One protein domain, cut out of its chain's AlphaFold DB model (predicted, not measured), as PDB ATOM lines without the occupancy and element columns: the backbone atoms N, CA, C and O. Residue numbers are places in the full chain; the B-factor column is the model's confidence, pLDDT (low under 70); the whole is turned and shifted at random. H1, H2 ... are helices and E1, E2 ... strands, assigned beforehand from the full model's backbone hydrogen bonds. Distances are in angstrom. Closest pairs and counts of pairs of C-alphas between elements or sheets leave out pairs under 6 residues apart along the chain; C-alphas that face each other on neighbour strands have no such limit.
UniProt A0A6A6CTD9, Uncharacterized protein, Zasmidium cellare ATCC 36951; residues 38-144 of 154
ATOM      1  N   LEU A  38      23.213  -8.335 -23.636       84.88
ATOM      2  CA  LEU A  38      24.090  -9.504 -23.619       84.88
ATOM      3  C   LEU A  38      24.090 -10.158 -22.243       84.88
ATOM      4  O   LEU A  38      23.911  -9.490 -21.221       84.88
ATOM      5  N   ASN A  39      24.371 -11.463 -22.228       84.19
ATOM      6  CA  ASN A  39      24.617 -12.218 -21.002       84.19
ATOM      7  C   ASN A  39      23.434 -12.154 -20.023       84.19
ATOM      8  O   ASN A  39      23.604 -12.034 -18.811       84.19
ATOM      9  N   SER A  40      22.206 -12.193 -20.545       83.69
ATOM     10  CA  SER A  40      20.995 -12.251 -19.717       83.69
ATOM     11  C   SER A  40      20.831 -13.612 -19.029       83.69
ATOM     12  O   SER A  40      20.184 -13.697 -17.990       83.69
ATOM     13  N   GLY A  41      21.418 -14.674 -19.595       83.25
ATOM     14  CA  GLY A  41      21.178 -16.064 -19.191       83.25
ATOM     15  C   GLY A  41      19.890 -16.656 -19.777       83.25
ATOM     16  O   GLY A  41      19.637 -17.845 -19.616       83.25
ATOM     17  N   ILE A  42      19.085 -15.857 -20.487       85.12
ATOM     18  CA  ILE A  42      17.867 -16.321 -21.163       85.12
ATOM     19  C   ILE A  42      18.267 -17.106 -22.428       85.12
ATOM     20  O   ILE A  42      19.080 -16.594 -23.205       85.12
ATOM     21  N   PRO A  43      17.713 -18.312 -22.674       83.38
ATOM     22  CA  PRO A  43      18.006 -19.067 -23.891       83.38
ATOM     23  C   PRO A  43      17.638 -18.294 -25.168       83.38
ATOM     24  O   PRO A  43      16.640 -17.577 -25.211       83.38
ATOM     25  N   ILE A  44      18.437 -18.461 -26.226       80.31
ATOM     26  CA  ILE A  44      18.355 -17.664 -27.467       80.31
ATOM     27  C   ILE A  44      17.013 -17.775 -28.212       80.31
ATOM     28  O   ILE A  44      16.630 -16.864 -28.942       80.31
ATOM     29  N   ASP A  45      16.294 -18.878 -28.029       82.19
ATOM     30  CA  ASP A  45      15.007 -19.188 -28.657       82.19
ATOM     31  C   ASP A  45      13.809 -18.945 -27.725       82.19
ATOM     32  O   ASP A  45      12.671 -19.270 -28.069       82.19
ATOM     33  N   THR A  46      14.043 -18.357 -26.549       85.50
ATOM     34  CA  THR A  46      13.025 -18.189 -25.515       85.50
ATOM     35  C   THR A  46      12.539 -16.747 -25.430       85.50
ATOM     36  O   THR A  46      13.309 -15.810 -25.227       85.50
ATOM     37  N   GLY A  47      11.219 -16.583 -25.548       87.62
ATOM     38  CA  GLY A  47      10.511 -15.342 -25.250       87.62
ATOM     39  C   GLY A  47       9.825 -15.415 -23.892       87.62
ATOM     40  O   GLY A  47       9.181 -16.411 -23.565       87.62
ATOM     41  N   ILE A  48       9.932 -14.346 -23.111       89.31
ATOM     42  CA  ILE A  48       9.327 -14.225 -21.786       89.31
ATOM     43  C   ILE A  48       8.410 -13.020 -21.814       89.31
ATOM     44  O   ILE A  48       8.859 -11.912 -22.086       89.31
ATOM     45  N   ASN A  49       7.136 -13.237 -21.507       89.75
ATOM     46  CA  ASN A  49       6.175 -12.162 -21.305       89.75
ATOM     47  C   ASN A  49       5.911 -12.024 -19.810       89.75
ATOM     48  O   ASN A  49       5.568 -13.000 -19.140       89.75
ATOM     49  N   MET A  50       6.057 -10.810 -19.299       87.88
ATOM     50  CA  MET A  50       5.710 -10.493 -17.925       87.88
ATOM     51  C   MET A  50       4.190 -10.425 -17.808       87.88
ATOM     52  O   MET A  50       3.525  -9.729 -18.575       87.88
ATOM     53  N   ILE A  51       3.637 -11.149 -16.835       89.69
ATOM     54  CA  ILE A  51       2.199 -11.175 -16.567       89.69
ATOM     55  C   ILE A  51       1.911 -10.742 -15.133       89.69
ATOM     56  O   ILE A  51       2.646 -11.064 -14.202       89.69
ATOM     57  N   SER A  52       0.799 -10.036 -14.944       88.81
ATOM     58  CA  SER A  52       0.244  -9.720 -13.631       88.81
ATOM     59  C   SER A  52      -1.107 -10.415 -13.479       88.81
ATOM     60  O   SER A  52      -2.108  -9.912 -13.990       88.81
ATOM     61  N   PRO A  53      -1.192 -11.539 -12.741       86.62
ATOM     62  CA  PRO A  53      -2.456 -12.251 -12.519       86.62
ATOM     63  C   PRO A  53      -3.533 -11.410 -11.818       86.62
ATOM     64  O   PRO A  53      -4.706 -11.768 -11.831       86.62
ATOM     65  N   LYS A  54      -3.138 -10.303 -11.176       89.00
ATOM     66  CA  LYS A  54      -4.046  -9.359 -10.510       89.00
ATOM     67  C   LYS A  54      -4.590  -8.283 -11.457       89.00
ATOM     68  O   LYS A  54      -5.529  -7.585 -11.084       89.00
ATOM     69  N   ALA A  55      -4.000  -8.111 -12.639       85.81
ATOM     70  CA  ALA A  55      -4.455  -7.141 -13.626       85.81
ATOM     71  C   ALA A  55      -5.620  -7.703 -14.449       85.81
ATOM     72  O   ALA A  55      -5.613  -8.873 -14.827       85.81
ATOM     73  N   ALA A  56      -6.596  -6.853 -14.783       85.00
ATOM     74  CA  ALA A  56      -7.832  -7.260 -15.464       85.00
ATOM     75  C   ALA A  56      -7.605  -7.975 -16.810       85.00
ATOM     76  O   ALA A  56      -8.399  -8.827 -17.194       85.00
ATOM     77  N   VAL A  57      -6.519  -7.640 -17.512       84.06
ATOM     78  CA  VAL A  57      -6.130  -8.243 -18.798       84.06
ATOM     79  C   VAL A  57      -4.772  -8.951 -18.728       84.06
ATOM     80  O   VAL A  57      -4.144  -9.190 -19.751       84.06
ATOM     81  N   GLY A  58      -4.282  -9.259 -17.521       82.75
ATOM     82  CA  GLY A  58      -3.013  -9.969 -17.319       82.75
ATOM     83  C   GLY A  58      -1.742  -9.158 -17.601       82.75
ATOM     84  O   GLY A  58      -0.650  -9.663 -17.355       82.75
ATOM     85  N   VAL A  59      -1.855  -7.914 -18.074       82.00
ATOM     86  CA  VAL A  59      -0.712  -7.035 -18.379       82.00
ATOM     87  C   VAL A  59      -0.240  -6.310 -17.107       82.00
ATOM     88  O   VAL A  59      -1.077  -5.750 -16.392       82.00
ATOM     89  N   PRO A  60       1.069  -6.301 -16.793       83.75
ATOM     90  CA  PRO A  60       1.611  -5.537 -15.674       83.75
ATOM     91  C   PRO A  60       1.321  -4.038 -15.782       83.75
ATOM     92  O   PRO A  60       1.314  -3.465 -16.871       83.75
ATOM     93  N   SER A  61       1.124  -3.389 -14.635       85.81
ATOM     94  CA  SER A  61       1.128  -1.929 -14.573       85.81
ATOM     95  C   SER A  61       2.504  -1.394 -14.957       85.81
ATOM     96  O   SER A  61       3.533  -1.978 -14.619       85.81
ATOM     97  N   VAL A  62       2.500  -0.260 -15.641       85.44
ATOM     98  CA  VAL A  62       3.701   0.468 -16.041       85.44
ATOM     99  C   VAL A  62       4.132   1.422 -14.921       85.44
ATOM    100  O   VAL A  62       3.273   1.841 -14.143       85.44
ATOM    101  N   PRO A  63       5.427   1.755 -14.785       89.31
ATOM    102  CA  PRO A  63       6.544   1.417 -15.664       89.31
ATOM    103  C   PRO A  63       7.086   0.004 -15.418       89.31
ATOM    104  O   PRO A  63       7.316  -0.392 -14.273       89.31
ATOM    105  N   SER A  64       7.289  -0.769 -16.486       85.62
ATOM    106  CA  SER A  64       7.763  -2.156 -16.384       85.62
ATOM    107  C   SER A  64       8.338  -2.668 -17.707       85.62
ATOM    108  O   SER A  64       7.913  -2.245 -18.785       85.62
ATOM    109  N   THR A  65       9.277  -3.617 -17.627       88.75
ATOM    110  CA  THR A  65       9.638  -4.468 -18.766       88.75
ATOM    111  C   THR A  65       8.461  -5.390 -19.083       88.75
ATOM    112  O   THR A  65       8.062  -6.184 -18.235       88.75
ATOM    113  N   TYR A  66       7.889  -5.314 -20.284       86.31
ATOM    114  CA  TYR A  66       6.754  -6.174 -20.649       86.31
ATOM    115  C   TYR A  66       7.194  -7.544 -21.130       86.31
ATOM    116  O   TYR A  66       6.493  -8.533 -20.914       86.31
ATOM    117  N   ALA A  67       8.327  -7.598 -21.822       88.69
ATOM    118  CA  ALA A  67       8.812  -8.829 -22.403       88.69
ATOM    119  C   ALA A  67      10.315  -8.789 -22.671       88.69
ATOM    120  O   ALA A  67      10.881  -7.734 -22.967       88.69
ATOM    121  N   PHE A  68      10.913  -9.975 -22.635       88.25
ATOM    122  CA  PHE A  68      12.202 -10.291 -23.237       88.25
ATOM    123  C   PHE A  68      11.912 -11.169 -24.454       88.25
ATOM    124  O   PHE A  68      11.440 -12.294 -24.293       88.25
ATOM    125  N   LEU A  69      12.116 -10.651 -25.664       86.50
ATOM    126  CA  LEU A  69      11.749 -11.325 -26.910       86.50
ATOM    127  C   LEU A  69      12.989 -11.687 -27.737       86.50
ATOM    128  O   LEU A  69      13.892 -10.856 -27.890       86.50
ATOM    129  N   PRO A  70      13.061 -12.918 -28.278       80.94
ATOM    130  CA  PRO A  70      14.218 -13.357 -29.040       80.94
ATOM    131  C   PRO A  70      14.343 -12.521 -30.313       80.94
ATOM    132  O   PRO A  70      13.383 -12.366 -31.065       80.94
ATOM    133  N   SER A  71      15.539 -11.998 -30.572       73.06
ATOM    134  CA  SER A  71      15.843 -11.256 -31.803       73.06
ATOM    135  C   SER A  71      16.441 -12.126 -32.905       73.06
ATOM    136  O   SER A  71      16.761 -11.626 -33.981       73.06
ATOM    137  N   GLY A  72      16.633 -13.423 -32.641       68.62
ATOM    138  CA  GLY A  72      17.388 -14.328 -33.512       68.62
ATOM    139  C   GLY A  72      18.908 -14.139 -33.430       68.62
ATOM    140  O   GLY A  72      19.645 -14.888 -34.067       68.62
ATOM    141  N   LEU A  73      19.375 -13.175 -32.632       67.00
ATOM    142  CA  LEU A  73      20.769 -12.992 -32.245       67.00
ATOM    143  C   LEU A  73      20.923 -13.287 -30.750       67.00
ATOM    144  O   LEU A  73      19.982 -13.155 -29.967       67.00
ATOM    145  N   GLU A  74      22.124 -13.693 -30.354       64.81
ATOM    146  CA  GLU A  74      22.461 -13.887 -28.947       64.81
ATOM    147  C   GLU A  74      22.328 -12.545 -28.205       64.81
ATOM    148  O   GLU A  74      22.983 -11.568 -28.569       64.81
ATOM    149  N   GLY A  75      21.451 -12.480 -27.196       60.12
ATOM    150  CA  GLY A  75      21.246 -11.272 -26.383       60.12
ATOM    151  C   GLY A  75      19.903 -10.530 -26.511       60.12
ATOM    152  O   GLY A  75      19.859  -9.307 -26.403       60.12
ATOM    153  N   VAL A  76      18.830 -11.280 -26.784       61.25
ATOM    154  CA  VAL A  76      17.379 -11.009 -26.622       61.25
ATOM    155  C   VAL A  76      16.962  -9.577 -26.223       61.25
ATOM    156  O   VAL A  76      17.346  -9.046 -25.179       61.25
ATOM    157  N   HIS A  77      16.080  -8.991 -27.040       66.88
ATOM    158  CA  HIS A  77      15.629  -7.603 -26.946       66.88
ATOM    159  C   HIS A  77      14.494  -7.443 -25.927       66.88
ATOM    160  O   HIS A  77      13.513  -8.187 -25.951       66.88
ATOM    161  N   SER A  78      14.603  -6.447 -25.050       66.94
ATOM    162  CA  SER A  78      13.558  -6.093 -24.089       66.94
ATOM    163  C   SER A  78      12.739  -4.907 -24.575       66.94
ATOM    164  O   SER A  78      13.311  -3.925 -25.054       66.94
ATOM    165  N   VAL A  79      11.430  -4.958 -24.344       70.44
ATOM    166  CA  VAL A  79      10.535  -3.806 -24.499       70.44
ATOM    167  C   VAL A  79      10.119  -3.331 -23.112       70.44
ATOM    168  O   VAL A  79       9.534  -4.095 -22.337       70.44
ATOM    169  N   PHE A  80      10.409  -2.072 -22.803       81.00
ATOM    170  CA  PHE A  80      10.015  -1.400 -21.569       81.00
ATOM    171  C   PHE A  80       9.045  -0.276 -21.895       81.00
ATOM    172  O   PHE A  80       9.287   0.479 -22.834       81.00
ATOM    173  N   GLY A  81       7.979  -0.111 -21.117       80.94
ATOM    174  CA  GLY A  81       7.096   1.038 -21.295       80.94
ATOM    175  C   GLY A  81       6.631   1.661 -19.999       80.94
ATOM    176  O   GLY A  81       6.656   1.045 -18.933       80.94
ATOM    177  N   SER A  82       6.235   2.922 -20.128       84.75
ATOM    178  CA  SER A  82       5.803   3.805 -19.054       84.75
ATOM    179  C   SER A  82       4.642   4.684 -19.524       84.75
ATOM    180  O   SER A  82       4.577   5.083 -20.687       84.75
ATOM    181  N   ASP A  83       3.719   5.007 -18.622       85.19
ATOM    182  CA  ASP A  83       2.664   6.007 -18.838       85.19
ATOM    183  C   ASP A  83       3.132   7.435 -18.518       85.19
ATOM    184  O   ASP A  83       2.446   8.409 -18.821       85.19
ATOM    185  N   HIS A  84       4.325   7.569 -17.945       89.31
ATOM    186  CA  HIS A  84       4.960   8.839 -17.633       89.31
ATOM    187  C   HIS A  84       6.433   8.834 -18.034       89.31
ATOM    188  O   HIS A  84       7.055   7.787 -18.223       89.31
ATOM    189  N   PHE A  85       7.000  10.028 -18.150       91.25
ATOM    190  CA  PHE A  85       8.398  10.183 -18.513       91.25
ATOM    191  C   PHE A  85       9.327   9.585 -17.447       91.25
ATOM    192  O   PHE A  85       9.160   9.832 -16.251       91.25
ATOM    193  N   LEU A  86      10.339   8.854 -17.911       93.50
ATOM    194  CA  LEU A  86      11.481   8.382 -17.135       93.50
ATOM    195  C   LEU A  86      12.756   8.749 -17.892       93.50
ATOM    196  O   LEU A  86      12.740   8.836 -19.120       93.50
ATOM    197  N   THR A  87      13.862   8.957 -17.178       95.69
ATOM    198  CA  THR A  87      15.154   9.146 -17.847       95.69
ATOM    199  C   THR A  87      15.675   7.819 -18.381       95.69
ATOM    200  O   THR A  87      15.381   6.750 -17.836       95.69
ATOM    201  N   ASP A  88      16.505   7.881 -19.418       95.06
ATOM    202  CA  ASP A  88      17.112   6.688 -20.003       95.06
ATOM    203  C   ASP A  88      17.906   5.893 -18.952       95.06
ATOM    204  O   ASP A  88      17.849   4.669 -18.933       95.06
ATOM    205  N   GLU A  89      18.593   6.556 -18.019       95.31
ATOM    206  CA  GLU A  89      19.326   5.898 -16.928       95.31
ATOM    207  C   GLU A  89      18.399   5.106 -16.000       95.31
ATOM    208  O   GLU A  89      18.720   3.975 -15.639       95.31
ATOM    209  N   GLN A  90      17.240   5.667 -15.638       95.12
ATOM    210  CA  GLN A  90      16.262   4.975 -14.795       95.12
ATOM    211  C   GLN A  90      15.748   3.708 -15.480       95.12
ATOM    212  O   GLN A  90      15.646   2.656 -14.845       95.12
ATOM    213  N   VAL A  91      15.467   3.797 -16.782       94.44
ATOM    214  CA  VAL A  91      14.970   2.667 -17.573       94.44
ATOM    215  C   VAL A  91      16.048   1.596 -17.745       94.44
ATOM    216  O   VAL A  91      15.772   0.417 -17.529       94.44
ATOM    217  N   LYS A  92      17.293   1.983 -18.049       92.88
ATOM    218  CA  LYS A  92      18.428   1.051 -18.173       92.88
ATOM    219  C   LYS A  92      18.661   0.257 -16.889       92.88
ATOM    220  O   LYS A  92      18.783  -0.965 -16.954       92.88
ATOM    221  N   CYS A  93      18.683   0.932 -15.735       92.56
ATOM    222  CA  CYS A  93      18.813   0.263 -14.439       92.56
ATOM    223  C   CYS A  93      17.675  -0.736 -14.217       92.56
ATOM    224  O   CYS A  93      17.919  -1.879 -13.844       92.56
ATOM    225  N   ARG A  94      16.434  -0.339 -14.522       92.00
ATOM    226  CA  ARG A  94      15.280  -1.209 -14.303       92.00
ATOM    227  C   ARG A  94      15.277  -2.447 -15.201       92.00
ATOM    228  O   ARG A  94      14.961  -3.530 -14.722       92.00
ATOM    229  N   ILE A  95      15.652  -2.306 -16.471       91.25
ATOM    230  CA  ILE A  95      15.764  -3.430 -17.414       91.25
ATOM    231  C   ILE A  95      16.795  -4.459 -16.920       91.25
ATOM    232  O   ILE A  95      16.546  -5.664 -16.997       91.25
ATOM    233  N   LEU A  96      17.934  -4.004 -16.383       90.88
ATOM    234  CA  LEU A  96      18.951  -4.889 -15.802       90.88
ATOM    235  C   LEU A  96      18.428  -5.627 -14.566       90.88
ATOM    236  O   LEU A  96      18.580  -6.846 -14.478       90.88
ATOM    237  N   ASP A  97      17.778  -4.913 -13.647       91.19
ATOM    238  CA  ASP A  97      17.195  -5.503 -12.437       91.19
ATOM    239  C   ASP A  97      16.113  -6.545 -12.775       91.19
ATOM    240  O   ASP A  97      16.074  -7.637 -12.194       91.19
ATOM    241  N   ASP A  98      15.254  -6.239 -13.752       90.31
ATOM    242  CA  ASP A  98      14.212  -7.149 -14.226       90.31
ATOM    243  C   ASP A  98      14.842  -8.404 -14.874       90.31
ATOM    244  O   ASP A  98      14.385  -9.519 -14.613       90.31
ATOM    245  N   ALA A  99      15.930  -8.266 -15.644       88.31
ATOM    246  CA  ALA A  99      16.641  -9.403 -16.244       88.31
ATOM    247  C   ALA A  99      17.280 -10.318 -15.185       88.31
ATOM    248  O   ALA A  99      17.157 -11.544 -15.261       88.31
ATOM    249  N   VAL A 100      17.911  -9.736 -14.156       88.44
ATOM    250  CA  VAL A 100      18.458 -10.489 -13.012       88.44
ATOM    251  C   VAL A 100      17.347 -11.236 -12.274       88.44
ATOM    252  O   VAL A 100      17.511 -12.408 -11.925       88.44
ATOM    253  N   THR A 101      16.204 -10.578 -12.071       89.62
ATOM    254  CA  THR A 101      15.035 -11.170 -11.410       89.62
ATOM    255  C   THR A 101      14.494 -12.358 -12.198       89.62
ATOM    256  O   THR A 101      14.288 -13.429 -11.629       89.62
ATOM    257  N   VAL A 102      14.313 -12.200 -13.510       89.31
ATOM    258  CA  VAL A 102      13.829 -13.266 -14.397       89.31
ATOM    259  C   VAL A 102      14.768 -14.467 -14.384       89.31
ATOM    260  O   VAL A 102      14.302 -15.593 -14.208       89.31
ATOM    261  N   ARG A 103      16.082 -14.238 -14.505       86.62
ATOM    262  CA  ARG A 103      17.087 -15.307 -14.440       86.62
ATOM    263  C   ARG A 103      16.990 -16.092 -13.132       86.62
ATOM    264  O   ARG A 103      17.006 -17.317 -13.158       86.62
ATOM    265  N   SER A 104      16.859 -15.383 -12.009       88.31
ATOM    266  CA  SER A 104      16.738 -15.983 -10.676       88.31
ATOM    267  C   SER A 104      15.461 -16.815 -10.525       88.31
ATOM    268  O   SER A 104      15.515 -17.958 -10.084       88.31
ATOM    269  N   VAL A 105      14.308 -16.271 -10.933       90.81
ATOM    270  CA  VAL A 105      12.997 -16.925 -10.767       90.81
ATOM    271  C   VAL A 105      12.835 -18.154 -11.663       90.81
ATOM    272  O   VAL A 105      12.183 -19.112 -11.259       90.81
ATOM    273  N   LEU A 106      13.395 -18.125 -12.872       90.56
ATOM    274  CA  LEU A 106      13.292 -19.226 -13.835       90.56
ATOM    275  C   LEU A 106      14.450 -20.228 -13.742       90.56
ATOM    276  O   LEU A 106      14.516 -21.141 -14.560       90.56
ATOM    277  N   GLU A 107      15.350 -20.054 -12.770       89.19
ATOM    278  CA  GLU A 107      16.527 -20.909 -12.565       89.19
ATOM    279  C   GLU A 107      17.397 -21.041 -13.827       89.19
ATOM    280  O   GLU A 107      18.012 -22.076 -14.092       89.19
ATOM    281  N   TYR A 108      17.463 -19.977 -14.629       87.00
ATOM    282  CA  TYR A 108      18.374 -19.947 -15.762       87.00
ATOM    283  C   TYR A 108      19.808 -19.799 -15.273       87.00
ATOM    284  O   TYR A 108      20.105 -19.004 -14.376       87.00
ATOM    285  N   ASN A 109      20.702 -20.573 -15.884       74.75
ATOM    286  CA  ASN A 109      22.115 -20.525 -15.555       74.75
ATOM    287  C   ASN A 109      22.649 -19.108 -15.761       74.75
ATOM    288  O   ASN A 109      22.252 -18.399 -16.694       74.75
ATOM    289  N   ASP A 110      23.583 -18.707 -14.899       65.38
ATOM    290  CA  ASP A 110      24.377 -17.535 -15.211       65.38
ATOM    291  C   ASP A 110      25.080 -17.747 -16.559       65.38
ATOM    292  O   ASP A 110      25.330 -18.869 -17.015       65.38
ATOM    293  N   SER A 111      25.343 -16.647 -17.242       65.81
ATOM    294  CA  SER A 111      26.065 -16.574 -18.507       65.81
ATOM    295  C   SER A 111      27.549 -16.939 -18.332       65.81
ATOM    296  O   SER A 111      28.426 -16.183 -18.736       65.81
ATOM    297  N   GLN A 112      27.845 -18.076 -17.694       70.62
ATOM    298  CA  GLN A 112      29.184 -18.553 -17.345       70.62
ATOM    299  C   GLN A 112      29.984 -17.493 -16.567       70.62
ATOM    300  O   GLN A 112      31.138 -17.201 -16.881       70.62
ATOM    301  N   GLY A 113      29.340 -16.855 -15.588       70.69
ATOM    302  CA  GLY A 113      29.911 -15.779 -14.776       70.69
ATOM    303  C   GLY A 113      30.060 -14.424 -15.481       70.69
ATOM    304  O   GLY A 113      30.636 -13.504 -14.898       70.69
ATOM    305  N   GLN A 114      29.562 -14.260 -16.712       81.00
ATOM    306  CA  GLN A 114      29.578 -12.960 -17.386       81.00
ATOM    307  C   GLN A 114      28.457 -12.044 -16.884       81.00
ATOM    308  O   GLN A 114      27.309 -12.467 -16.748       81.00
ATOM    309  N   GLU A 115      28.789 -10.769 -16.674       83.94
ATOM    310  CA  GLU A 115      27.842  -9.732 -16.265       83.94
ATOM    311  C   GLU A 115      26.828  -9.426 -17.379       83.94
ATOM    312  O   GLU A 115      27.193  -9.270 -18.551       83.94
ATOM    313  N   THR A 116      25.552  -9.325 -16.994       86.38
ATOM    314  CA  THR A 116      24.467  -8.860 -17.863       86.38
ATOM    315  C   THR A 116      24.672  -7.387 -18.184       86.38
ATOM    316  O   THR A 116      24.810  -6.569 -17.279       86.38
ATOM    317  N   ARG A 117      24.662  -7.026 -19.469       87.94
ATOM    318  CA  ARG A 117      24.892  -5.637 -19.888       87.94
ATOM    319  C   ARG A 117      24.049  -5.247 -21.087       87.94
ATOM    320  O   ARG A 117      23.837  -6.056 -21.987       87.94
ATOM    321  N   LEU A 118      23.645  -3.980 -21.128       88.88
ATOM    322  CA  LEU A 118      23.068  -3.396 -22.331       88.88
ATOM    323  C   LEU A 118      24.168  -3.153 -23.364       88.88
ATOM    324  O   LEU A 118      25.218  -2.597 -23.037       88.88
ATOM    325  N   VAL A 119      23.909  -3.542 -24.607       88.06
ATOM    326  CA  VAL A 119      24.778  -3.215 -25.749       88.06
ATOM    327  C   VAL A 119      24.168  -2.192 -26.685       88.06
ATOM    328  O   VAL A 119      24.911  -1.474 -27.347       88.06
ATOM    329  N   ASP A 120      22.844  -2.098 -26.701       88.12
ATOM    330  CA  ASP A 120      22.127  -1.052 -27.408       88.12
ATOM    331  C   ASP A 120      20.861  -0.675 -26.636       88.12
ATOM    332  O   ASP A 120      20.316  -1.475 -25.865       88.12
ATOM    333  N   PHE A 121      20.438   0.571 -26.798       90.12
ATOM    334  CA  PHE A 121      19.309   1.154 -26.097       90.12
ATOM    335  C   PHE A 121      18.727   2.295 -26.919       90.12
ATOM    336  O   PHE A 121      19.439   3.231 -27.290       90.12
ATOM    337  N   HIS A 122      17.420   2.254 -27.133       91.38
ATOM    338  CA  HIS A 122      16.706   3.271 -27.875       91.38
ATOM    339  C   HIS A 122      15.438   3.704 -27.142       91.38
ATOM    340  O   HIS A 122      14.734   2.888 -26.548       91.38
ATOM    341  N   ASN A 123      15.167   5.006 -27.185       93.00
ATOM    342  CA  ASN A 123      13.939   5.606 -26.692       93.00
ATOM    343  C   ASN A 123      13.048   5.922 -27.897       93.00
ATOM    344  O   ASN A 123      13.337   6.849 -28.648       93.00
ATOM    345  N   ASP A 124      11.972   5.157 -28.054       90.62
ATOM    346  CA  ASP A 124      10.999   5.278 -29.149       90.62
ATOM    347  C   ASP A 124       9.794   6.152 -28.752       90.62
ATOM    348  O   ASP A 124       8.719   6.093 -29.353       90.62
ATOM    349  N   SER A 125       9.946   6.964 -27.705       91.19
ATOM    350  CA  SER A 125       8.909   7.890 -27.251       91.19
ATOM    351  C   SER A 125       8.905   9.176 -28.092       91.19
ATOM    352  O   SER A 125       9.973   9.708 -28.406       91.19
ATOM    353  N   PRO A 126       7.731   9.764 -28.389       93.44
ATOM    354  CA  PRO A 126       6.392   9.347 -27.966       93.44
ATOM    355  C   PRO A 126       5.832   8.178 -28.795       93.44
ATOM    356  O   PRO A 126       5.926   8.175 -30.021       93.44
ATOM    357  N   PHE A 127       5.170   7.229 -28.130       90.81
ATOM    358  CA  PHE A 127       4.592   6.035 -28.753       90.81
ATOM    359  C   PHE A 127       3.088   5.913 -28.483       90.81
ATOM    360  O   PHE A 127       2.579   6.450 -27.503       90.81
ATOM    361  N   LEU A 128       2.377   5.177 -29.346       90.25
ATOM    362  CA  LEU A 128       0.948   4.859 -29.220       90.25
ATOM    363  C   LEU A 128       0.081   6.083 -28.877       90.25
ATOM    364  O   LEU A 128      -0.446   6.227 -27.773       90.25
ATOM    365  N   PHE A 129      -0.078   6.971 -29.853       93.81
ATOM    366  CA  PHE A 129      -0.945   8.131 -29.703       93.81
ATOM    367  C   PHE A 129      -2.405   7.709 -29.523       93.81
ATOM    368  O   PHE A 129      -2.956   6.941 -30.311       93.81
ATOM    369  N   THR A 130      -3.042   8.244 -28.489       95.00
ATOM    370  CA  THR A 130      -4.454   8.025 -28.172       95.00
ATOM    371  C   THR A 130      -5.128   9.349 -27.851       95.00
ATOM    372  O   THR A 130      -4.474  10.362 -27.629       95.00
ATOM    373  N   VAL A 131      -6.455   9.348 -27.804       96.50
ATOM    374  CA  VAL A 131      -7.246  10.463 -27.278       96.50
ATOM    375  C   VAL A 131      -8.276   9.915 -26.290       96.50
ATOM    376  O   VAL A 131      -8.664   8.747 -26.405       96.50
ATOM    377  N   PRO A 132      -8.746  10.715 -25.318       95.44
ATOM    378  CA  PRO A 132      -9.782  10.271 -24.394       95.44
ATOM    379  C   PRO A 132     -11.059   9.833 -25.134       95.44
ATOM    380  O   PRO A 132     -11.432  10.465 -26.127       95.44
ATOM    381  N   PRO A 133     -11.799   8.826 -24.636       96.50
ATOM    382  CA  PRO A 133     -13.056   8.395 -25.253       96.50
ATOM    383  C   PRO A 133     -14.070   9.529 -25.462       96.50
ATOM    384  O   PRO A 133     -14.796   9.528 -26.452       96.50
ATOM    385  N   ASP A 134     -14.104  10.522 -24.570       97.88
ATOM    386  CA  ASP A 134     -14.987  11.686 -24.713       97.88
ATOM    387  C   ASP A 134     -14.593  12.589 -25.885       97.88
ATOM    388  O   ASP A 134     -15.472  13.103 -26.576       97.88
ATOM    389  N   ALA A 135     -13.296  12.724 -26.181       97.56
ATOM    390  CA  ALA A 135     -12.828  13.434 -27.368       97.56
ATOM    391  C   ALA A 135     -13.269  12.705 -28.645       97.56
ATOM    392  O   ALA A 135     -13.763  13.340 -29.579       97.56
ATOM    393  N   VAL A 136     -13.170  11.368 -28.660       97.62
ATOM    394  CA  VAL A 136     -13.674  10.539 -29.770       97.62
ATOM    395  C   VAL A 136     -15.171  10.772 -29.974       97.62
ATOM    396  O   VAL A 136     -15.585  11.092 -31.085       97.62
ATOM    397  N   ARG A 137     -15.978  10.688 -28.906       97.69
ATOM    398  CA  ARG A 137     -17.432  10.945 -28.963       97.69
ATOM    399  C   ARG A 137     -17.764  12.361 -29.430       97.69
ATOM    400  O   ARG A 137     -18.771  12.556 -30.098       97.69
ATOM    401  N   ALA A 138     -16.915  13.334 -29.107       97.25
ATOM    402  CA  ALA A 138     -17.039  14.721 -29.547       97.25
ATOM    403  C   ALA A 138     -16.549  14.966 -30.993       97.25
ATOM    404  O   ALA A 138     -16.392  16.121 -31.392       97.25
ATOM    405  N   GLY A 139     -16.291  13.910 -31.776       97.19
ATOM    406  CA  GLY A 139     -15.918  14.014 -33.187       97.19
ATOM    407  C   GLY A 139     -14.459  14.405 -33.408       97.19
ATOM    408  O   GLY A 139     -14.152  15.125 -34.356       97.19
ATOM    409  N   PHE A 140     -13.541  13.985 -32.526       97.19
ATOM    410  CA  PHE A 140     -12.109  14.273 -32.676       97.19
ATOM    411  C   PHE A 140     -11.577  13.928 -34.076       97.19
ATOM    412  O   PHE A 140     -10.969  14.785 -34.712       97.19
ATOM    413  N   PHE A 141     -11.844  12.713 -34.569       95.56
ATOM    414  CA  PHE A 141     -11.339  12.261 -35.869       95.56
ATOM    415  C   PHE A 141     -11.988  13.004 -37.042       95.56
ATOM    416  O   PHE A 141     -11.272  13.418 -37.944       95.56
ATOM    417  N   ASP A 142     -13.287  13.314 -36.971       96.12
ATOM    418  CA  ASP A 142     -13.956  14.144 -37.986       96.12
ATOM    419  C   ASP A 142     -13.329  15.543 -38.085       96.12
ATOM    420  O   ASP A 142     -13.251  16.137 -39.159       96.12
ATOM    421  N   ARG A 143     -12.899  16.113 -36.950       95.00
ATOM    422  CA  ARG A 143     -12.180  17.394 -36.929       95.00
ATOM    423  C   ARG A 143     -10.758  17.254 -37.457       95.00
ATOM    424  O   ARG A 143     -10.317  18.142 -38.175       95.00
ATOM    425  N   LEU A 144     -10.070  16.157 -37.138       93.38
ATOM    426  CA  LEU A 144      -8.726  15.876 -37.645       93.38
ATOM    427  C   LEU A 144      -8.717  15.739 -39.168       93.38
ATOM    428  O   LEU A 144      -7.886  16.349 -39.830       93.38
TER     429      LEU A 144
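AT A GLANCE: This is residues 38 to 144 of the 154 residues of an uncharacterized protein of Zasmidium cellare ATCC 36951 (UniProt A0A6A6CTD9). A small body is made of the two-stranded hairpin E1 and E2 with the long helix H1 packed over it and E3 running beside H1 and near E2, and from this body a thin arm runs out through E4 to the short helices H2 and H3. Residues 133 to 139, with H2, stick out, and the arm makes much of the length. The 107 printed residues, 51 of them in named elements, hold three named helices and four named strands in the order E1 E2 H1 E3 E4 H2 H3, a mixed class; E1 and E2 are antiparallel. The whole is loose, with a radius of gyration of the C-alphas of 17.2 A and spans of 58 by 29 by 25 A.

IN THESE COORDINATES: Residues 38 to 63 hold no named element. E1, residues 64 to 69, begins at C-alpha 64 (7.763, -2.156, -16.384) and is 14.5 A long; E2, residues 77 to 82, is 17.0 A. H1, residues 88 to 105, is 25.7 A, and E3, residues 117 to 123, is 17.1 A. E4 is residues 127 to 130, H2 133 to 137, and H3 140 to 144, ending at C-alpha 144 (-8.726, 15.876, -37.645).

HOW THE PARTS SIT: The hairpin E1 and E2 has N 66 and O 79 within hydrogen-bond range at 2.9 A. Residues 48 to 49 pair antiparallel with 67 to 68 of E1. The closest C-alphas of E1 and H1 are Thr 65 and Ile 95, 6.4 A; of H1 and E3, Leu 96 and Arg 117, 7.2 A. E2 and E3 are near each other. E3 and E4 pair with no named strand. H2 and H3 meet only through their link. In H1, H2 and H3 every O i to N i+4 pair is within hydrogen-bond range.

THE WHOLE: The C-alphas of Gln 112 and Ala 138 are farthest apart, 58.2 A. The printed part has no cut; the link H1 to E3 is long. Residues 72 to 78 and 110 to 111 are under 70 in pLDDT.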